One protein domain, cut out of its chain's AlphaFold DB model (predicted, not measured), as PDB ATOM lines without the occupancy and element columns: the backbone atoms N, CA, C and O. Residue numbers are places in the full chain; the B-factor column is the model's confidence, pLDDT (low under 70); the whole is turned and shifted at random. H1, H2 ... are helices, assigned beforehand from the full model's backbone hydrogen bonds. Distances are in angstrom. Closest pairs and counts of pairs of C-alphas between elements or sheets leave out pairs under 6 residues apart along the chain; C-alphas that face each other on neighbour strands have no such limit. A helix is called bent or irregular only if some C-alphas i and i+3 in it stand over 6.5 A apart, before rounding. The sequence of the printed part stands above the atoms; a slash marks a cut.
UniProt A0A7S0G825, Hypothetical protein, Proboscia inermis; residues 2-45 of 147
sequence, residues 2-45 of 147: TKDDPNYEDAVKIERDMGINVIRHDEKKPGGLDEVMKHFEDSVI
ATOM      1  N   THR A   2     309.172 260.980 257.620       58.53
ATOM      2  CA  THR A   2     307.829 261.570 257.774       58.53
ATOM      3  C   THR A   2     307.352 261.392 259.221       58.53
ATOM      4  O   THR A   2     307.858 260.515 259.911       58.53
ATOM      5  N   LYS A   3     306.317 262.121 259.667       58.62
ATOM      6  CA  LYS A   3     305.645 261.929 260.979       58.62
ATOM      7  C   LYS A   3     305.134 260.510 261.278       58.62
ATOM      8  O   LYS A   3     304.698 260.249 262.394       58.62
ATOM      9  N   ASP A   4     305.174 259.618 260.293       59.12
ATOM     10  CA  ASP A   4     304.872 258.197 260.454       59.12
ATOM     11  C   ASP A   4     305.996 257.442 261.227       59.12
ATOM     12  O   ASP A   4     305.785 256.298 261.618       59.12
ATOM     13  N   ASP A   5     307.152 258.085 261.484       64.88
ATOM     14  CA  ASP A   5     308.268 257.611 262.329       64.88
ATOM     15  C   ASP A   5     308.300 258.389 263.671       64.88
ATOM     16  O   ASP A   5     308.833 259.508 263.732       64.88
ATOM     17  N   PRO A   6     307.677 257.869 264.750       66.56
ATOM     18  CA  PRO A   6     307.662 258.540 266.046       66.56
ATOM     19  C   PRO A   6     309.090 258.702 266.586       66.56
ATOM     20  O   PRO A   6     309.862 257.754 266.634       66.56
ATOM     21  N   ASN A   7     309.435 259.926 266.998       70.38
ATOM     22  CA  ASN A   7     310.778 260.337 267.442       70.38
ATOM     23  C   ASN A   7     311.900 260.233 266.390       70.38
ATOM     24  O   ASN A   7     313.058 260.479 266.736       70.38
ATOM     25  N   TYR A   8     311.584 259.958 265.118       73.75
ATOM     26  CA  TYR A   8     312.571 259.778 264.049       73.75
ATOM     27  C   TYR A   8     313.598 258.662 264.342       73.75
ATOM     28  O   TYR A   8     314.781 258.801 264.012       73.75
ATOM     29  N   GLU A   9     313.181 257.593 265.020       79.50
ATOM     30  CA  GLU A   9     314.072 256.508 265.447       79.50
ATOM     31  C   GLU A   9     314.645 255.750 264.246       79.50
ATOM     32  O   GLU A   9     315.846 255.456 264.219       79.50
ATOM     33  N   ASP A  10     313.826 255.508 263.218       78.50
ATOM     34  CA  ASP A  10     314.281 254.859 261.987       78.50
ATOM     35  C   ASP A  10     315.243 255.768 261.214       78.50
ATOM     36  O   ASP A  10     316.265 255.299 260.705       78.50
ATOM     37  N   ALA A  11     314.970 257.076 261.171       80.19
ATOM     38  CA  ALA A  11     315.879 258.040 260.550       80.19
ATOM     39  C   ALA A  11     317.254 258.056 261.239       80.19
ATOM     40  O   ALA A  11     318.271 257.929 260.562       80.19
ATOM     41  N   VAL A  12     317.295 258.138 262.575       82.00
ATOM     42  CA  VAL A  12     318.554 258.133 263.348       82.00
ATOM     43  C   VAL A  12     319.315 256.823 263.156       82.00
ATOM     44  O   VAL A  12     320.543 256.820 263.062       82.00
ATOM     45  N   LYS A  13     318.601 255.697 263.084       85.25
ATOM     46  CA  LYS A  13     319.213 254.395 262.824       85.25
ATOM     47  C   LYS A  13     319.853 254.336 261.437       85.25
ATOM     48  O   LYS A  13     320.991 253.897 261.320       85.25
ATOM     49  N   ILE A  14     319.158 254.813 260.406       83.44
ATOM     50  CA  ILE A  14     319.686 254.874 259.038       83.44
ATOM     51  C   ILE A  14     320.928 255.768 258.963       83.44
ATOM     52  O   ILE A  14     321.932 255.365 258.378       83.44
ATOM     53  N   GLU A  15     320.875 256.950 259.580       86.69
ATOM     54  CA  GLU A  15     322.010 257.878 259.636       86.69
ATOM     55  C   GLU A  15     323.227 257.213 260.288       86.69
ATOM     56  O   GLU A  15     324.343 257.317 259.781       86.69
ATOM     57  N   ARG A  16     323.003 256.468 261.375       86.69
ATOM     58  CA  ARG A  16     324.054 255.741 262.090       86.69
ATOM     59  C   ARG A  16     324.643 254.587 261.280       86.69
ATOM     60  O   ARG A  16     325.859 254.429 261.270       86.69
ATOM     61  N   ASP A  17     323.794 253.778 260.653       88.31
ATOM     62  CA  ASP A  17     324.204 252.531 260.003       88.31
ATOM     63  C   ASP A  17     324.794 252.779 258.605       88.31
ATOM     64  O   ASP A  17     325.723 252.083 258.196       88.31
ATOM     65  N   MET A  18     324.273 253.768 257.868       83.00
ATOM     66  CA  MET A  18     324.695 254.071 256.494       83.00
ATOM     67  C   MET A  18     325.610 255.296 256.382       83.00
ATOM     68  O   MET A  18     326.257 255.467 255.351       83.00
ATOM     69  N   GLY A  19     325.675 256.157 257.406       83.62
ATOM     70  CA  GLY A  19     326.468 257.391 257.363       83.62
ATOM     71  C   GLY A  19     325.929 258.437 256.381       83.62
ATOM     72  O   GLY A  19     326.682 259.291 255.920       83.62
ATOM     73  N   ILE A  20     324.644 258.351 256.026       85.62
ATOM     74  CA  ILE A  20     323.968 259.249 255.082       85.62
ATOM     75  C   ILE A  20     322.940 260.076 255.850       85.62
ATOM     76  O   ILE A  20     322.148 259.512 256.602       85.62
ATOM     77  N   ASN A  21     322.916 261.390 255.621       83.50
ATOM     78  CA  ASN A  21     321.943 262.292 256.240       83.50
ATOM     79  C   ASN A  21     320.516 261.988 255.767       83.50
ATOM     80  O   ASN A  21     320.259 261.870 254.567       83.50
ATOM     81  N   VAL A  22     319.568 261.936 256.703       83.25
ATOM     82  CA  VAL A  22     318.151 261.734 256.397       83.25
ATOM     83  C   VAL A  22     317.403 263.045 256.597       83.25
ATOM     84  O   VAL A  22     317.181 263.506 257.715       83.25
ATOM     85  N   ILE A  23     316.938 263.635 255.494       83.50
ATOM     86  CA  ILE A  23     316.141 264.865 255.539       83.50
ATOM     87  C   ILE A  23     314.795 264.570 256.214       83.50
ATOM     88  O   ILE A  23     314.065 263.636 255.855       83.50
ATOM     89  N   ARG A  24     314.474 265.361 257.237       81.50
ATOM     90  CA  ARG A  24     313.238 265.273 258.022       81.50
ATOM     91  C   ARG A  24     312.257 266.284 257.444       81.50
ATOM     92  O   ARG A  24     312.603 267.454 257.344       81.50
ATOM     93  N   HIS A  25     311.079 265.825 257.041       70.62
ATOM     94  CA  HIS A  25     310.065 266.679 256.430       70.62
ATOM     95  C   HIS A  25     308.675 266.227 256.885       70.62
ATOM     96  O   HIS A  25     308.399 265.031 257.022       70.62
ATOM     97  N   ASP A  26     307.806 267.198 257.146       62.56
ATOM     98  CA  ASP A  26     306.458 266.953 257.663       62.56
ATOM     99  C   ASP A  26     305.444 266.703 256.538       62.56
ATOM    100  O   ASP A  26     304.436 266.019 256.743       62.56
ATOM    101  N   GLU A  27     305.723 267.222 255.342       61.53
ATOM    102  CA  GLU A  27     304.872 267.063 254.169       61.53
ATOM    103  C   GLU A  27     305.128 265.740 253.445       61.53
ATOM    104  O   GLU A  27     306.263 265.300 253.280       61.53
ATOM    105  N   LYS A  28     304.068 265.083 252.969       64.62
ATOM    106  CA  LYS A  28     304.212 263.905 252.102       64.62
ATOM    107  C   LYS A  28     304.567 264.364 250.681       64.62
ATOM    108  O   LYS A  28     304.023 265.356 250.197       64.62
ATOM    109  N   LYS A  29     305.445 263.620 249.992       60.88
ATOM    110  CA  LYS A  29     305.757 263.844 248.566       60.88
ATOM    111  C   LYS A  29     304.447 263.933 247.758       60.88
ATOM    112  O   LYS A  29     303.555 263.114 248.002       60.88
ATOM    113  N   PRO A  30     304.312 264.877 246.811       55.16
ATOM    114  CA  PRO A  30     305.376 265.639 246.146       55.16
ATOM    115  C   PRO A  30     305.808 266.957 246.834       55.16
ATOM    116  O   PRO A  30     306.481 267.756 246.194       55.16
ATOM    117  N   GLY A  31     305.449 267.203 248.100       64.75
ATOM    118  CA  GLY A  31     306.015 268.308 248.894       64.75
ATOM    119  C   GLY A  31     307.430 268.022 249.421       64.75
ATOM    120  O   GLY A  31     307.952 266.918 249.236       64.75
ATOM    121  N   GLY A  32     308.039 269.003 250.094       74.69
ATOM    122  CA  GLY A  32     309.336 268.851 250.775       74.69
ATOM    123  C   GLY A  32     310.556 269.477 250.083       74.69
ATOM    124  O   GLY A  32     311.691 269.141 250.426       74.69
ATOM    125  N   LEU A  33     310.360 270.330 249.066       81.94
ATOM    126  CA  LEU A  33     311.476 270.991 248.377       81.94
ATOM    127  C   LEU A  33     312.227 271.954 249.302       81.94
ATOM    128  O   LEU A  33     313.451 272.010 249.236       81.94
ATOM    129  N   ASP A  34     311.523 272.693 250.155       82.19
ATOM    130  CA  ASP A  34     312.136 273.719 251.001       82.19
ATOM    131  C   ASP A  34     313.132 273.104 251.992       82.19
ATOM    132  O   ASP A  34     314.223 273.632 252.188       82.19
ATOM    133  N   GLU A  35     312.811 271.943 252.565       84.00
ATOM    134  CA  GLU A  35     313.709 271.197 253.443       84.00
ATOM    135  C   GLU A  35     314.925 270.651 252.692       84.00
ATOM    136  O   GLU A  35     316.028 270.633 253.243       84.00
ATOM    137  N   VAL A  36     314.745 270.236 251.434       85.50
ATOM    138  CA  VAL A  36     315.849 269.813 250.564       85.50
ATOM    139  C   VAL A  36     316.758 270.996 250.244       85.50
ATOM    140  O   VAL A  36     317.965 270.905 250.448       85.50
ATOM    141  N   MET A  37     316.197 272.121 249.806       86.69
ATOM    142  CA  MET A  37     316.966 273.321 249.478       86.69
ATOM    143  C   MET A  37     317.696 273.868 250.704       86.69
ATOM    144  O   MET A  37     318.868 274.204 250.603       86.69
ATOM    145  N   LYS A  38     317.052 273.863 251.875       86.56
ATOM    146  CA  LYS A  38     317.680 274.234 253.147       86.56
ATOM    147  C   LYS A  38     318.831 273.303 253.528       86.56
ATOM    148  O   LYS A  38     319.841 273.759 254.042       86.56
ATOM    149  N   HIS A  39     318.704 271.997 253.284       86.56
ATOM    150  CA  HIS A  39     319.788 271.051 253.565       86.56
ATOM    151  C   HIS A  39     321.041 271.324 252.720       86.56
ATOM    152  O   HIS A  39     322.153 271.065 253.172       86.56
ATOM    153  N   PHE A  40     320.856 271.844 251.505       86.62
ATOM    154  CA  PHE A  40     321.929 272.124 250.553       86.62
ATOM    155  C   PHE A  40     322.199 273.625 250.358       86.62
ATOM    156  O   PHE A  40     322.867 273.982 249.389       86.62
ATOM    157  N   GLU A  41     321.725 274.496 251.255       84.56
ATOM    158  CA  GLU A  41     321.720 275.959 251.066       84.56
ATOM    159  C   GLU A  41     323.113 276.555 250.796       84.56
ATOM    160  O   GLU A  41     323.246 277.507 250.030       84.56
ATOM    161  N   ASP A  42     324.163 275.936 251.342       82.06
ATOM    162  CA  ASP A  42     325.555 276.361 251.152       82.06
ATOM    163  C   ASP A  42     326.140 275.990 249.775       82.06
ATOM    164  O   ASP A  42     327.177 276.517 249.373       82.06
ATOM    165  N   SER A  43     325.532 275.038 249.060       82.56
ATOM    166  CA  SER A  43     326.092 274.436 247.835       82.56
ATOM    167  C   SER A  43     325.158 274.495 246.624       82.56
ATOM    168  O   SER A  43     325.609 274.316 245.493       82.56
ATOM    169  N   VAL A  44     323.864 274.731 246.842       86.50
ATOM    170  CA  VAL A  44     322.817 274.673 245.821       86.50
ATOM    171  C   VAL A  44     321.953 275.921 245.908       86.50
ATOM    172  O   VAL A  44     321.403 276.245 246.953       86.50
ATOM    173  N   ILE A  45     321.815 276.608 244.775       83.12
ATOM    174  CA  ILE A  45     321.069 277.866 244.658       83.12
ATOM    175  C   ILE A  45     319.698 277.610 244.024       83.12
ATOM    176  O   ILE A  45     318.697 278.186 244.439       83.12
TER     177      ILE A  45
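This is residues 2 to 45 of the 147 residues of the protein "Hypothetical protein" of Proboscia inermis (UniProt A0A7S0G825). Two helices stand apart with a long, drawn-out link passing between them: H1 lies on one side, H2 on the other, and residues 20 to 25 run back through the middle before the link turns round into H2. It is a loose, S-like course of chain more than a packed body, with short ends before H1 and after H2. The printed part has 44 residues, with two named helices, H1 then H2, and no named strand; the class is all helix, though under half of the residues, 20 of 44, are in named elements. The whole is only just loose, close to compact, with a radius of gyration of the C-alphas of 11.5 A and spans of 30 by 23 by 14 A.

H1, residues 6 to 18, comes first and is irregular: C-alphas 7 and 10 are 8.5 A apart. In H1, 7 of 9 O i to N i+4 pairs are within hydrogen-bond range. A long link of 14 residues, 19 to 32, joins it to H2, residues 33 to 39. In H2 every such pair is within range. H1 and H2 are apart, with no C-alpha of the one within 8 A of the other.

H1 begins at C-alpha 6, (307.662, 258.540, 266.046), and ends at C-alpha 18, (324.695, 254.071, 256.494), 20.0 A away. H2 begins at C-alpha 33, (311.476, 270.991, 248.377), and measures 9.8 A to C-alpha 39, (319.788, 271.051, 253.565).

The C-alphas of Pro 6 and Ile 45, the two farthest apart, are 31.8 A from each other. The printed part has no cut. The C-alphas of the link, residues 19 to 32, lie 1 to 14 A from the mean of all C-alphas. The mean pLDDT of the printed part is 77.3, and residues 2 to 6 and 26 to 31 are under 70.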